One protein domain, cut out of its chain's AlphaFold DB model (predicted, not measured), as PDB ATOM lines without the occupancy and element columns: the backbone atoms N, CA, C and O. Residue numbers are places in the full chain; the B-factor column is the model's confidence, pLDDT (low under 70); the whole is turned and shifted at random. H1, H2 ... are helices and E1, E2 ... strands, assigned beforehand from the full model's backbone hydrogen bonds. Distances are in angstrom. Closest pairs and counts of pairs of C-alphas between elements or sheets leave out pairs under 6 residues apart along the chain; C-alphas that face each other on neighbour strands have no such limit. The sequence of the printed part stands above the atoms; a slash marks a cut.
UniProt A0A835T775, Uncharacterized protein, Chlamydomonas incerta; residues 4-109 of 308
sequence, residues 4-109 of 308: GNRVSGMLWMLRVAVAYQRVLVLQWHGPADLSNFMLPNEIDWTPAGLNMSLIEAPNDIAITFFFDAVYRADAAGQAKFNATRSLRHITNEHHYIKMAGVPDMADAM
ATOM      1  N   GLY A   4     109.022  93.408 137.962       93.25
ATOM      2  CA  GLY A   4     109.236  94.308 139.098       93.25
ATOM      3  C   GLY A   4     108.456  95.623 139.023       93.25
ATOM      4  O   GLY A   4     107.888  96.068 140.019       93.25
ATOM      5  N   ASN A   5     108.366  96.224 137.832       92.88
ATOM      6  CA  ASN A   5     107.589  97.451 137.616       92.88
ATOM      7  C   ASN A   5     106.090  97.199 137.801       92.88
ATOM      8  O   ASN A   5     105.404  98.027 138.384       92.88
ATOM      9  N   ARG A   6     105.590  96.053 137.326       94.50
ATOM     10  CA  ARG A   6     104.181  95.676 137.493       94.50
ATOM     11  C   ARG A   6     103.841  95.450 138.957       94.50
ATOM     12  O   ARG A   6     102.860  96.006 139.424       94.50
ATOM     13  N   VAL A   7     104.678  94.705 139.681       95.94
ATOM     14  CA  VAL A   7     104.524  94.523 141.132       95.94
ATOM     15  C   VAL A   7     104.517  95.882 141.834       95.94
ATOM     16  O   VAL A   7     103.592  96.161 142.587       95.94
ATOM     17  N   SER A   8     105.480  96.759 141.532       95.25
ATOM     18  CA  SER A   8     105.546  98.106 142.124       95.25
ATOM     19  C   SER A   8     104.275  98.918 141.854       95.25
ATOM     20  O   SER A   8     103.701  99.474 142.789       95.25
ATOM     21  N   GLY A   9     103.776  98.893 140.614       96.25
ATOM     22  CA  GLY A   9     102.525  99.546 140.234       96.25
ATOM     23  C   GLY A   9     101.297  98.966 140.942       96.25
ATOM     24  O   GLY A   9     100.414  99.719 141.342       96.25
ATOM     25  N   MET A  10     101.244  97.650 141.171       97.56
ATOM     26  CA  MET A  10     100.167  97.004 141.940       97.56
ATOM     27  C   MET A  10     100.178  97.441 143.405       97.56
ATOM     28  O   MET A  10      99.125  97.752 143.960       97.56
ATOM     29  N   LEU A  11     101.363  97.525 144.016       97.56
ATOM     30  CA  LEU A  11     101.507  98.055 145.370       97.56
ATOM     31  C   LEU A  11     101.097  99.536 145.420       97.56
ATOM     32  O   LEU A  11     100.370  99.943 146.320       97.56
ATOM     33  N   TRP A  12     101.491 100.344 144.435       97.19
ATOM     34  CA  TRP A  12     101.053 101.738 144.345       97.19
ATOM     35  C   TRP A  12      99.524 101.858 144.224       97.19
ATOM     36  O   TRP A  12      98.906 102.600 144.989       97.19
ATOM     37  N   MET A  13      98.895 101.052 143.361       97.31
ATOM     38  CA  MET A  13      97.436 101.009 143.205       97.31
ATOM     39  C   MET A  13      96.710 100.563 144.478       97.31
ATOM     40  O   MET A  13      95.622 101.066 144.746       97.31
ATOM     41  N   LEU A  14      97.301  99.685 145.297       97.56
ATOM     42  CA  LEU A  14      96.741  99.350 146.609       97.56
ATOM     43  C   LEU A  14      96.658 100.584 147.515       97.56
ATOM     44  O   LEU A  14      95.649 100.773 148.185       97.56
ATOM     45  N   ARG A  15      97.669 101.462 147.515       96.69
ATOM     46  CA  ARG A  15      97.604 102.700 148.314       96.69
ATOM     47  C   ARG A  15      96.500 103.624 147.835       96.69
ATOM     48  O   ARG A  15      95.787 104.179 148.662       96.69
ATOM     49  N   VAL A  16      96.363 103.778 146.517       95.94
ATOM     50  CA  VAL A  16      95.271 104.559 145.922       95.94
ATOM     51  C   VAL A  16      93.928 103.957 146.340       95.94
ATOM     52  O   VAL A  16      93.048 104.673 146.806       95.94
ATOM     53  N   ALA A  17      93.775 102.636 146.254       96.69
ATOM     54  CA  ALA A  17      92.546 101.967 146.657       96.69
ATOM     55  C   ALA A  17      92.212 102.205 148.138       96.69
ATOM     56  O   ALA A  17      91.082 102.567 148.455       96.69
ATOM     57  N   VAL A  18      93.195 102.093 149.035       95.69
ATOM     58  CA  VAL A  18      93.012 102.361 150.470       95.69
ATOM     59  C   VAL A  18      92.639 103.824 150.724       95.69
ATOM     60  O   VAL A  18      91.672 104.091 151.433       95.69
ATOM     61  N   ALA A  19      93.367 104.771 150.128       94.12
ATOM     62  CA  ALA A  19      93.174 106.201 150.368       94.12
ATOM     63  C   ALA A  19      91.806 106.718 149.900       94.12
ATOM     64  O   ALA A  19      91.218 107.577 150.550       94.12
ATOM     65  N   TYR A  20      91.288 106.170 148.800       93.88
ATOM     66  CA  TYR A  20      90.016 106.585 148.201       93.88
ATOM     67  C   TYR A  20      88.894 105.559 148.408       93.88
ATOM     68  O   TYR A  20      87.884 105.610 147.706       93.88
ATOM     69  N   GLN A  21      89.075 104.619 149.345       95.06
ATOM     70  CA  GLN A  21      88.098 103.584 149.710       95.06
ATOM     71  C   GLN A  21      87.527 102.827 148.494       95.06
ATOM     72  O   GLN A  21      86.320 102.625 148.360       95.06
ATOM     73  N   ARG A  22      88.406 102.425 147.572       94.94
ATOM     74  CA  ARG A  22      88.054 101.692 146.351       94.94
ATOM     75  C   ARG A  22      88.330 100.202 146.492       94.94
ATOM     76  O   ARG A  22      89.248  99.783 147.193       94.94
ATOM     77  N   VAL A  23      87.566  99.405 145.749       94.88
ATOM     78  CA  VAL A  23      87.872  97.988 145.528       94.88
ATOM     79  C   VAL A  23      89.025  97.892 144.534       94.88
ATOM     80  O   VAL A  23      88.971  98.482 143.454       94.88
ATOM     81  N   LEU A  24      90.071  97.156 144.902       96.88
ATOM     82  CA  LEU A  24      91.217  96.901 144.038       96.88
ATOM     83  C   LEU A  24      90.980  95.631 143.218       96.88
ATOM     84  O   LEU A  24      90.833  94.553 143.785       96.88
ATOM     85  N   VAL A  25      91.027  95.756 141.892       96.00
ATOM     86  CA  VAL A  25      91.073  94.617 140.965       96.00
ATOM     87  C   VAL A  25      92.397  94.669 140.218       96.00
ATOM     88  O   VAL A  25      92.732  95.692 139.618       96.00
ATOM     89  N   LEU A  26      93.162  93.580 140.257       95.75
ATOM     90  CA  LEU A  26      94.447  93.488 139.574       95.75
ATOM     91  C   LEU A  26      94.316  92.605 138.336       95.75
ATOM     92  O   LEU A  26      93.951  91.436 138.423       95.75
ATOM     93  N   GLN A  27      94.653  93.170 137.179       90.62
ATOM     94  CA  GLN A  27      94.695  92.446 135.913       90.62
ATOM     95  C   GLN A  27      96.089  92.519 135.301       90.62
ATOM     96  O   GLN A  27      96.724  93.574 135.240       90.62
ATOM     97  N   TRP A  28      96.561  91.373 134.818       88.56
ATOM     98  CA  TRP A  28      97.841  91.231 134.141       88.56
ATOM     99  C   TRP A  28      97.580  90.524 132.809       88.56
ATOM    100  O   TRP A  28      97.573  89.304 132.725       88.56
ATOM    101  N   HIS A  29      97.340  91.299 131.750       75.88
ATOM    102  CA  HIS A  29      96.868  90.750 130.469       75.88
ATOM    103  C   HIS A  29      97.915  89.977 129.664       75.88
ATOM    104  O   HIS A  29      97.570  89.242 128.748       75.88
ATOM    105  N   GLY A  30      99.201  90.170 129.944       75.69
ATOM    106  CA  GLY A  30     100.246  89.530 129.157       75.69
ATOM    107  C   GLY A  30     101.539  89.451 129.940       75.69
ATOM    108  O   GLY A  30     101.909  90.420 130.608       75.69
ATOM    109  N   PRO A  31     102.255  88.333 129.887       74.75
ATOM    110  CA  PRO A  31     102.131  87.254 128.898       74.75
ATOM    111  C   PRO A  31     101.119  86.159 129.267       74.75
ATOM    112  O   PRO A  31     100.652  85.442 128.396       74.75
ATOM    113  N   ALA A  32     100.755  86.063 130.541       85.44
ATOM    114  CA  ALA A  32      99.667  85.242 131.045       85.44
ATOM    115  C   ALA A  32      99.048  85.948 132.254       85.44
ATOM    116  O   ALA A  32      99.648  86.888 132.787       85.44
ATOM    117  N   ASP A  33      97.877  85.480 132.679       90.25
ATOM    118  CA  ASP A  33      97.193  86.014 133.852       90.25
ATOM    119  C   ASP A  33      98.052  85.883 135.121       90.25
ATOM    120  O   ASP A  33      98.752  84.880 135.296       90.25
ATOM    121  N   LEU A  34      97.976  86.880 136.009       92.69
ATOM    122  CA  LEU A  34      98.762  86.938 137.244       92.69
ATOM    123  C   LEU A  34      98.571  85.698 138.123       92.69
ATOM    124  O   LEU A  34      99.540  85.237 138.731       92.69
ATOM    125  N   SER A  35      97.358  85.134 138.133       94.94
ATOM    126  CA  SER A  35      96.997  83.927 138.888       94.94
ATOM    127  C   SER A  35      97.844  82.704 138.535       94.94
ATOM    128  O   SER A  35      97.971  81.799 139.352       94.94
ATOM    129  N   ASN A  36      98.505  82.687 137.372       94.56
ATOM    130  CA  ASN A  36      99.443  81.625 137.008       94.56
ATOM    131  C   ASN A  36     100.761  81.661 137.799       94.56
ATOM    132  O   ASN A  36     101.530  80.696 137.751       94.56
ATOM    133  N   PHE A  37     101.047  82.776 138.473       95.19
ATOM    134  CA  PHE A  37     102.329  83.045 139.122       95.19
ATOM    135  C   PHE A  37     102.174  83.392 140.604       95.19
ATOM    136  O   PHE A  37     102.948  82.927 141.443       95.19
ATOM    137  N   MET A  38     101.153  84.185 140.929       96.56
ATOM    138  CA  MET A  38     100.819  84.615 142.281       96.56
ATOM    139  C   MET A  38      99.320  84.474 142.496       96.56
ATOM    140  O   MET A  38      98.525  84.844 141.640       96.56
ATOM    141  N   LEU A  39      98.937  83.962 143.655       97.69
ATOM    142  CA  LEU A  39      97.548  83.830 144.066       97.69
ATOM    143  C   LEU A  39      97.179  84.949 145.052       97.69
ATOM    144  O   LEU A  39      98.072  85.490 145.714       97.69
ATOM    145  N   PRO A  40      95.884  85.260 145.206       98.00
ATOM    146  CA  PRO A  40      95.412  86.127 146.281       98.00
ATOM    147  C   PRO A  40      95.797  85.609 147.672       98.00
ATOM    148  O   PRO A  40      95.724  84.395 147.919       98.00
ATOM    149  N   ASN A  41      96.201  86.512 148.573       98.12
ATOM    150  CA  ASN A  41      96.483  86.187 149.976       98.12
ATOM    151  C   ASN A  41      95.379  86.660 150.937       98.12
ATOM    152  O   ASN A  41      94.445  85.899 151.170       98.12
ATOM    153  N   GLU A  42      95.466  87.883 151.474       98.06
ATOM    154  CA  GLU A  42      94.514  88.396 152.480       98.06
ATOM    155  C   GLU A  42      93.232  88.962 151.856       98.06
ATOM    156  O   GLU A  42      92.185  89.015 152.499       98.06
ATOM    157  N   ILE A  43      93.302  89.391 150.593       96.94
ATOM    158  CA  ILE A  43      92.148  89.845 149.812       96.94
ATOM    159  C   ILE A  43      92.124  89.158 148.457       96.94
ATOM    160  O   ILE A  43      93.178  88.894 147.879       96.94
ATOM    161  N   ASP A  44      90.923  88.932 147.931       96.88
ATOM    162  CA  ASP A  44      90.730  88.523 146.544       96.88
ATOM    163  C   ASP A  44      90.716  89.754 145.630       96.88
ATOM    164  O   ASP A  44      89.767  90.535 145.623       96.88
ATOM    165  N   TRP A  45      91.804  89.947 144.887       96.94
ATOM    166  CA  TRP A  45      91.950  91.016 143.896       96.94
ATOM    167  C   TRP A  45      91.596  90.565 142.473       96.94
ATOM    168  O   TRP A  45      91.773  91.337 141.524       96.94
ATOM    169  N   THR A  46      91.174  89.312 142.287       95.19
ATOM    170  CA  THR A  46      90.869  88.770 140.960       95.19
ATOM    171  C   THR A  46      89.564  89.356 140.417       95.19
ATOM    172  O   THR A  46      88.706  89.805 141.176       95.19
ATOM    173  N   PRO A  47      89.358  89.347 139.089       91.19
ATOM    174  CA  PRO A  47      88.080  89.755 138.515       91.19
ATOM    175  C   PRO A  47      86.978  88.685 138.655       91.19
ATOM    176  O   PRO A  47      85.908  88.835 138.062       91.19
ATOM    177  N   ALA A  48      87.222  87.583 139.374       90.25
ATOM    178  CA  ALA A  48      86.281  86.477 139.472       90.25
ATOM    179  C   ALA A  48      84.949  86.936 140.091       90.25
ATOM    180  O   ALA A  48      84.912  87.597 141.125       90.25
ATOM    181  N   GLY A  49      83.837  86.601 139.433       89.19
ATOM    182  CA  GLY A  49      82.497  86.999 139.876       89.19
ATOM    183  C   GLY A  49      82.128  88.464 139.607       89.19
ATOM    184  O   GLY A  49      81.005  88.862 139.910       89.19
ATOM    185  N   LEU A  50      83.017  89.265 139.008       89.38
ATOM    186  CA  LEU A  50      82.715  90.640 138.618       89.38
ATOM    187  C   LEU A  50      82.147  90.712 137.196       89.38
ATOM    188  O   LEU A  50      82.482  89.919 136.314       89.38
ATOM    189  N   ASN A  51      81.302  91.713 136.944       89.56
ATOM    190  CA  ASN A  51      80.839  92.007 135.593       89.56
ATOM    191  C   ASN A  51      81.981  92.647 134.791       89.56
ATOM    192  O   ASN A  51      82.238  93.846 134.916       89.56
ATOM    193  N   MET A  52      82.636  91.851 133.945       86.31
ATOM    194  CA  MET A  52      83.777  92.288 133.135       86.31
ATOM    195  C   MET A  52      83.467  93.495 132.250       86.31
ATOM    196  O   MET A  52      84.351  94.319 132.039       86.31
ATOM    197  N   SER A  53      82.212  93.684 131.825       87.44
ATOM    198  CA  SER A  53      81.848  94.861 131.027       87.44
ATOM    199  C   SER A  53      82.030  96.180 131.789       87.44
ATOM    200  O   SER A  53      82.349  97.190 131.170       87.44
ATOM    201  N   LEU A  54      81.921  96.181 133.126       82.50
ATOM    202  CA  LEU A  54      82.203  97.358 133.962       82.50
ATOM    203  C   LEU A  54      83.706  97.636 134.118       82.50
ATOM    204  O   LEU A  54      84.100  98.787 134.307       82.50
ATOM    205  N   ILE A  55      84.533  96.587 134.065       82.81
ATOM    206  CA  ILE A  55      85.995  96.667 134.221       82.81
ATOM    207  C   ILE A  55      86.659  97.047 132.891       82.81
ATOM    208  O   ILE A  55      87.628  97.806 132.853       82.81
ATOM    209  N   GLU A  56      86.134  96.522 131.787       84.94
ATOM    210  CA  GLU A  56      86.665  96.738 130.442       84.94
ATOM    211  C   GLU A  56      86.139  98.022 129.790       84.94
ATOM    212  O   GLU A  56      86.756  98.513 128.834       84.94
ATOM    213  N   ALA A  57      85.060  98.601 130.332       87.94
ATOM    214  CA  ALA A  57      84.536  99.890 129.904       87.94
ATOM    215  C   ALA A  57      85.632 100.977 129.888       87.94
ATOM    216  O   ALA A  57      86.554 100.962 130.710       87.94
ATOM    217  N   PRO A  58      85.555 101.939 128.952       90.19
ATOM    218  CA  PRO A  58      86.385 103.133 129.013       90.19
ATOM    219  C   PRO A  58      86.207 103.851 130.353       90.19
ATOM    220  O   PRO A  58      85.102 103.895 130.892       90.19
ATOM    221  N   ASN A  59      87.286 104.447 130.859       91.50
ATOM    222  CA  ASN A  59      87.226 105.245 132.080       91.50
ATOM    223  C   ASN A  59      86.214 106.386 131.915       91.50
ATOM    224  O   ASN A  59      86.259 107.118 130.925       91.50
ATOM    225  N   ASP A  60      85.361 106.578 132.919       89.44
ATOM    226  CA  ASP A  60      84.438 107.719 133.006       89.44
ATOM    227  C   ASP A  60      85.141 109.023 133.453       89.44
ATOM    228  O   ASP A  60      84.524 110.087 133.532       89.44
ATOM    229  N   ILE A  61      86.451 108.947 133.705       93.25
ATOM    230  CA  ILE A  61      87.313 110.039 134.144       93.25
ATOM    231  C   ILE A  61      88.512 110.213 133.216       93.25
ATOM    232  O   ILE A  61      89.198 109.261 132.835       93.25
ATOM    233  N   ALA A  62      88.801 111.471 132.883       93.81
ATOM    234  CA  ALA A  62      90.038 111.827 132.206       93.81
ATOM    235  C   ALA A  62      91.231 111.634 133.150       93.81
ATOM    236  O   ALA A  62      91.186 112.026 134.317       93.81
ATOM    237  N   ILE A  63      92.333 111.099 132.625       92.94
ATOM    238  CA  ILE A  63      93.529 110.789 133.421       92.94
ATOM    239  C   ILE A  63      94.104 112.009 134.162       92.94
ATOM    240  O   ILE A  63      94.690 111.865 135.230       92.94
ATOM    241  N   THR A  64      93.887 113.219 133.640       95.25
ATOM    242  CA  THR A  64      94.283 114.467 134.304       95.25
ATOM    243  C   THR A  64      93.595 114.636 135.654       95.25
ATOM    244  O   THR A  64      94.280 114.902 136.631       95.25
ATOM    245  N   PHE A  65      92.284 114.381 135.752       95.88
ATOM    246  CA  PHE A  65      91.554 114.490 137.021       95.88
ATOM    247  C   PHE A  65      91.973 113.421 138.028       95.88
ATOM    248  O   PHE A  65      91.986 113.688 139.227       95.88
ATOM    249  N   PHE A  66      92.362 112.237 137.550       95.06
ATOM    250  CA  PHE A  66      92.979 111.225 138.402       95.06
ATOM    251  C   PHE A  66      94.300 111.731 138.998       95.06
ATOM    252  O   PHE A  66      94.485 111.669 140.208       95.06
ATOM    253  N   PHE A  67      95.197 112.291 138.182       96.06
ATOM    254  CA  PHE A  67      96.456 112.847 138.686       96.06
ATOM    255  C   PHE A  67      96.258 114.082 139.573       96.06
ATOM    256  O   PHE A  67      96.964 114.235 140.568       96.06
ATOM    257  N   ASP A  68      95.290 114.937 139.258       96.38
ATOM    258  CA  ASP A  68      94.930 116.093 140.081       96.38
ATOM    259  C   ASP A  68      94.433 115.648 141.469       96.38
ATOM    260  O   ASP A  68      94.857 116.205 142.486       96.38
ATOM    261  N   ALA A  69      93.623 114.583 141.524       95.12
ATOM    262  CA  ALA A  69      93.195 113.969 142.777       95.12
ATOM    263  C   ALA A  69      94.377 113.365 143.551       95.12
ATOM    264  O   ALA A  69      94.571 113.700 144.719       95.12
ATOM    265  N   VAL A  70      95.162 112.496 142.900       95.38
ATOM    266  CA  VAL A  70      96.173 111.638 143.545       95.38
ATOM    267  C   VAL A  70      97.457 112.380 143.903       95.38
ATOM    268  O   VAL A  70      98.067 112.078 144.925       95.38
ATOM    269  N   TYR A  71      97.885 113.358 143.106       96.06
ATOM    270  CA  TYR A  71      99.173 114.032 143.300       96.06
ATOM    271  C   TYR A  71      99.060 115.486 143.749       96.06
ATOM    272  O   TYR A  71      99.954 115.969 144.441       96.06
ATOM    273  N   ARG A  72      97.994 116.201 143.366       94.69
ATOM    274  CA  ARG A  72      97.911 117.662 143.562       94.69
ATOM    275  C   ARG A  72      96.961 118.095 144.670       94.69
ATOM    276  O   ARG A  72      96.935 119.276 144.994       94.69
ATOM    277  N   ALA A  73      96.212 117.159 145.254       91.31
ATOM    278  CA  ALA A  73      95.156 117.450 146.222       91.31
ATOM    279  C   ALA A  73      94.093 118.425 145.676       91.31
ATOM    280  O   ALA A  73      93.446 119.127 146.450       91.31
ATOM    281  N   ASP A  74      93.888 118.463 144.358       96.38
ATOM    282  CA  ASP A  74      92.936 119.383 143.741       96.38
ATOM    283  C   ASP A  74      91.491 118.969 144.058       96.38
ATOM    284  O   ASP A  74      91.104 117.811 143.874       96.38
ATOM    285  N   ALA A  75      90.679 119.916 144.528       95.88
ATOM    286  CA  ALA A  75      89.315 119.635 144.965       95.88
ATOM    287  C   ALA A  75      88.404 119.180 143.810       95.88
ATOM    288  O   ALA A  75      87.560 118.302 144.001       95.88
ATOM    289  N   ALA A  76      88.578 119.732 142.603       95.94
ATOM    290  CA  ALA A  76      87.773 119.353 141.443       95.94
ATOM    291  C   ALA A  76      88.163 117.962 140.918       95.94
ATOM    292  O   ALA A  76      87.287 117.161 140.580       95.94
ATOM    293  N   GLY A  77      89.462 117.653 140.899       95.69
ATOM    294  CA  GLY A  77      90.002 116.327 140.617       95.69
ATOM    295  C   GLY A  77      89.466 115.283 141.592       95.69
ATOM    296  O   GLY A  77      88.930 114.265 141.158       95.69
ATOM    297  N   GLN A  78      89.518 115.561 142.900       94.81
ATOM    298  CA  GLN A  78      88.973 114.672 143.936       94.81
ATOM    299  C   GLN A  78      87.468 114.443 143.777       94.81
ATOM    300  O   GLN A  78      87.019 113.300 143.827       94.81
ATOM    301  N   ALA A  79      86.683 115.499 143.543       95.62
ATOM    302  CA  ALA A  79      85.240 115.373 143.340       95.62
ATOM    303  C   ALA A  79      84.913 114.466 142.143       95.62
ATOM    304  O   ALA A  79      84.060 113.582 142.246       95.62
ATOM    305  N   LYS A  80      85.634 114.630 141.023       96.12
ATOM    306  CA  LYS A  80      85.470 113.774 139.840       96.12
ATOM    307  C   LYS A  80      85.924 112.347 140.099       96.12
ATOM    308  O   LYS A  80      85.189 111.423 139.773       96.12
ATOM    309  N   PHE A  81      87.087 112.163 140.722       95.12
ATOM    310  CA  PHE A  81      87.583 110.829 141.028       95.12
ATOM    311  C   PHE A  81      86.674 110.094 142.006       95.12
ATOM    312  O   PHE A  81      86.487 108.900 141.836       95.12
ATOM    313  N   ASN A  82      86.041 110.774 142.965       94.19
ATOM    314  CA  ASN A  82      85.047 110.178 143.862       94.19
ATOM    315  C   ASN A  82      83.746 109.798 143.130       94.19
ATOM    316  O   ASN A  82      83.170 108.750 143.418       94.19
ATOM    317  N   ALA A  83      83.319 110.592 142.146       94.88
ATOM    318  CA  ALA A  83      82.142 110.298 141.326       94.88
ATOM    319  C   ALA A  83      82.348 109.134 140.331       94.88
ATOM    320  O   ALA A  83      81.368 108.521 139.903       94.88
ATOM    321  N   THR A  84      83.599 108.812 139.987       93.19
ATOM    322  CA  THR A  84      83.953 107.684 139.115       93.19
ATOM    323  C   THR A  84      83.514 106.345 139.690       93.19
ATOM    324  O   THR A  84      83.753 106.035 140.865       93.19
ATOM    325  N   ARG A  85      82.908 105.514 138.835       90.31
ATOM    326  CA  ARG A  85      82.487 104.149 139.187       90.31
ATOM    327  C   ARG A  85      83.602 103.132 139.001       90.31
ATOM    328  O   ARG A  85      83.797 102.287 139.871       90.31
ATOM    329  N   SER A  86      84.327 103.215 137.889       90.44
ATOM    330  CA  SER A  86      85.457 102.340 137.587       90.44
ATOM    331  C   SER A  86      86.607 103.123 136.962       90.44
ATOM    332  O   SER A  86      86.421 104.011 136.133       90.44
ATOM    333  N   LEU A  87      87.823 102.783 137.384       92.44
ATOM    334  CA  LEU A  87      89.055 103.327 136.831       92.44
ATOM    335  C   LEU A  87      89.975 102.172 136.451       92.44
ATOM    336  O   LEU A  87      90.462 101.443 137.313       92.44
ATOM    337  N   ARG A  88      90.284 102.070 135.162       92.75
ATOM    338  CA  ARG A  88      91.384 101.264 134.647       92.75
ATOM    339  C   ARG A  88      92.631 102.130 134.538       92.75
ATOM    340  O   ARG A  88      92.663 103.109 133.788       92.75
ATOM    341  N   HIS A  89      93.683 101.742 135.249       93.38
ATOM    342  CA  HIS A  89      94.959 102.442 135.227       93.38
ATOM    343  C   HIS A  89      96.116 101.459 135.034       93.38
ATOM    344  O   HIS A  89      96.164 100.409 135.669       93.38
ATOM    345  N   ILE A  90      97.043 101.800 134.137       92.31
ATOM    346  CA  ILE A  90      98.273 101.042 133.892       92.31
ATOM    347  C   ILE A  90      99.421 101.916 134.366       92.31
ATOM    348  O   ILE A  90      99.586 103.030 133.877       92.31
ATOM    349  N   THR A  91     100.218 101.402 135.297       93.75
ATOM    350  CA  THR A  91     101.258 102.188 135.953       93.75
ATOM    351  C   THR A  91     102.480 101.348 136.296       93.75
ATOM    352  O   THR A  91     102.378 100.147 136.546       93.75
ATOM    353  N   ASN A  92     103.642 101.990 136.269       92.88
ATOM    354  CA  ASN A  92     104.905 101.512 136.827       92.88
ATOM    355  C   ASN A  92     105.356 102.374 138.013       92.88
ATOM    356  O   ASN A  92     106.529 102.308 138.381       92.88
ATOM    357  N   GLU A  93     104.463 103.200 138.556       94.69
ATOM    358  CA  GLU A  93     104.764 104.043 139.703       94.69
ATOM    359  C   GLU A  93     105.202 103.188 140.884       94.69
ATOM    360  O   GLU A  93     104.704 102.083 141.123       94.69
ATOM    361  N   HIS A  94     106.168 103.710 141.626       93.25
ATOM    362  CA  HIS A  94     106.652 103.036 142.812       93.25
ATOM    363  C   HIS A  94     105.716 103.306 143.979       93.25
ATOM    364  O   HIS A  94     105.250 104.424 144.184       93.25
ATOM    365  N   HIS A  95     105.491 102.300 144.818       93.56
ATOM    366  CA  HIS A  95     104.597 102.418 145.965       93.56
ATOM    367  C   HIS A  95     105.029 103.477 146.978       93.56
ATOM    368  O   HIS A  95     104.188 103.896 147.753       93.56
ATOM    369  N   TYR A  96     106.276 103.948 146.975       92.19
ATOM    370  CA  TYR A  96     106.746 105.019 147.860       92.19
ATOM    371  C   TYR A  96     106.579 106.435 147.289       92.19
ATOM    372  O   TYR A  96     106.913 107.400 147.973       92.19
ATOM    373  N   ILE A  97     106.078 106.592 146.058       93.69
ATOM    374  CA  ILE A  97     105.823 107.921 145.488       93.69
ATOM    375  C   ILE A  97     104.811 108.669 146.363       93.69
ATOM    376  O   ILE A  97     103.806 108.107 146.811       93.69
ATOM    377  N   LYS A  98     105.094 109.944 146.635       94.31
ATOM    378  CA  LYS A  98     104.240 110.803 147.454       94.31
ATOM    379  C   LYS A  98     102.897 111.043 146.765       94.31
ATOM    380  O   LYS A  98     102.858 111.347 145.576       94.31
ATOM    381  N   MET A  99     101.810 110.932 147.522       95.19
ATOM    382  CA  MET A  99     100.448 111.190 147.052       95.19
ATOM    383  C   MET A  99      99.737 112.141 148.013       95.19
ATOM    384  O   MET A  99     100.026 112.176 149.209       95.19
ATOM    385  N   ALA A 100      98.800 112.917 147.486       92.12
ATOM    386  CA  ALA A 100      97.973 113.830 148.252       92.12
ATOM    387  C   ALA A 100      97.080 113.069 149.241       92.12
ATOM    388  O   ALA A 100      96.356 112.156 148.857       92.12
ATOM    389  N   GLY A 101      97.126 113.446 150.522       85.06
ATOM    390  CA  GLY A 101      96.275 112.849 151.560       85.06
ATOM    391  C   GLY A 101      96.615 111.400 151.930       85.06
ATOM    392  O   GLY A 101      95.935 110.823 152.774       85.06
ATOM    393  N   VAL A 102      97.669 110.817 151.351       90.00
ATOM    394  CA  VAL A 102      98.142 109.471 151.696       90.00
ATOM    395  C   VAL A 102      99.370 109.596 152.593       90.00
ATOM    396  O   VAL A 102     100.311 110.288 152.204       90.00
ATOM    397  N   PRO A 103      99.414 108.923 153.758       89.25
ATOM    398  CA  PRO A 103     100.595 108.933 154.608       89.25
ATOM    399  C   PRO A 103     101.859 108.527 153.842       89.25
ATOM    400  O   PRO A 103     101.858 107.545 153.084       89.25
ATOM    401  N   ASP A 104     102.931 109.293 154.054       89.62
ATOM    402  CA  ASP A 104     104.260 108.972 153.544       89.62
ATOM    403  C   ASP A 104     104.763 107.669 154.189       89.62
ATOM    404  O   ASP A 104     104.470 107.356 155.346       89.62
ATOM    405  N   MET A 105     105.524 106.883 153.428       89.50
ATOM    406  CA  MET A 105     106.084 105.624 153.917       89.50
ATOM    407  C   MET A 105     107.422 105.879 154.600       89.50
ATOM    408  O   MET A 105     108.428 106.070 153.921       89.50
ATOM    409  N   ALA A 106     107.441 105.843 155.934       86.19
ATOM    410  CA  ALA A 106     108.673 106.005 156.709       86.19
ATOM    411  C   ALA A 106     109.730 104.936 156.365       86.19
ATOM    412  O   ALA A 106     110.912 105.246 156.266       86.19
ATOM    413  N   ASP A 107     109.293 103.694 156.129       90.75
ATOM    414  CA  ASP A 107     110.132 102.603 155.626       90.75
ATOM    415  C   ASP A 107     109.484 102.007 154.372       90.75
ATOM    416  O   ASP A 107     108.591 101.153 154.438       90.75
ATOM    417  N   ALA A 108     109.913 102.494 153.209       90.81
ATOM    418  CA  ALA A 108     109.391 102.054 151.924       90.81
ATOM    419  C   ALA A 108     109.587 100.545 151.690       90.81
ATOM    420  O   ALA A 108     108.714  99.912 151.096       90.81
ATOM    421  N   MET A 109     110.691  99.941 152.144       90.00
ATOM    422  CA  MET A 109     110.960  98.515 151.903       90.00
ATOM    423  C   MET A 109     110.140  97.610 152.800       90.00
ATOM    424  O   MET A 109     109.507  96.674 152.300       90.00
TER     425      MET A 109
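This is residues 4 to 109 of the 308 residues of an uncharacterized protein of Chlamydomonas incerta (UniProt A0A835T775). One helix, H1, lies near the middle with long loops round it; a steeply tilted helix pair, H3 and H4, sits at one end, and a free loop, residues 36 to 42 with E1, sticks out at the other. The 106 printed residues hold H1, E1, H2, H3, H4 in that order, mostly helix, with under half in named elements. The whole is compact, radius of gyration of the C-alphas 14.1 A, spanning 39 by 36 by 23 A.

H1, residues 4 to 19, runs 22.9 A from C-alpha 4 at (109.236, 94.308, 139.098). H3 is residues 63 to 72, 13.0 A; H4, residues 75 to 83, runs 12.3 A to C-alpha 83 at (82.142, 110.298, 141.326). H2 is residues 52 to 56 and E1 residues 38 to 40.

H1 and H3 are close but not clearly touching, the closest C-alphas, Val 16 and Val 70, 7.5 A apart, and about perpendicular at 74 degrees. H3 and H4 touch, closest at the C-alphas of Phe 65 and Gly 77, 4.3 A, at a steep tilt of 58 degrees, opposite ways. H2 is apart from H1, H3 and H4. E1 pairs with no named strand. In H1, H2, H3 and H4 every O i to N i+4 pair is within hydrogen-bond range.

The C-alphas farthest apart, Asn 36 and Ala 75, are 40.1 A apart. The printed part has no cut; the links H1 to E1 and E1 to H2 are long. No printed residue is under 70 in pLDDT.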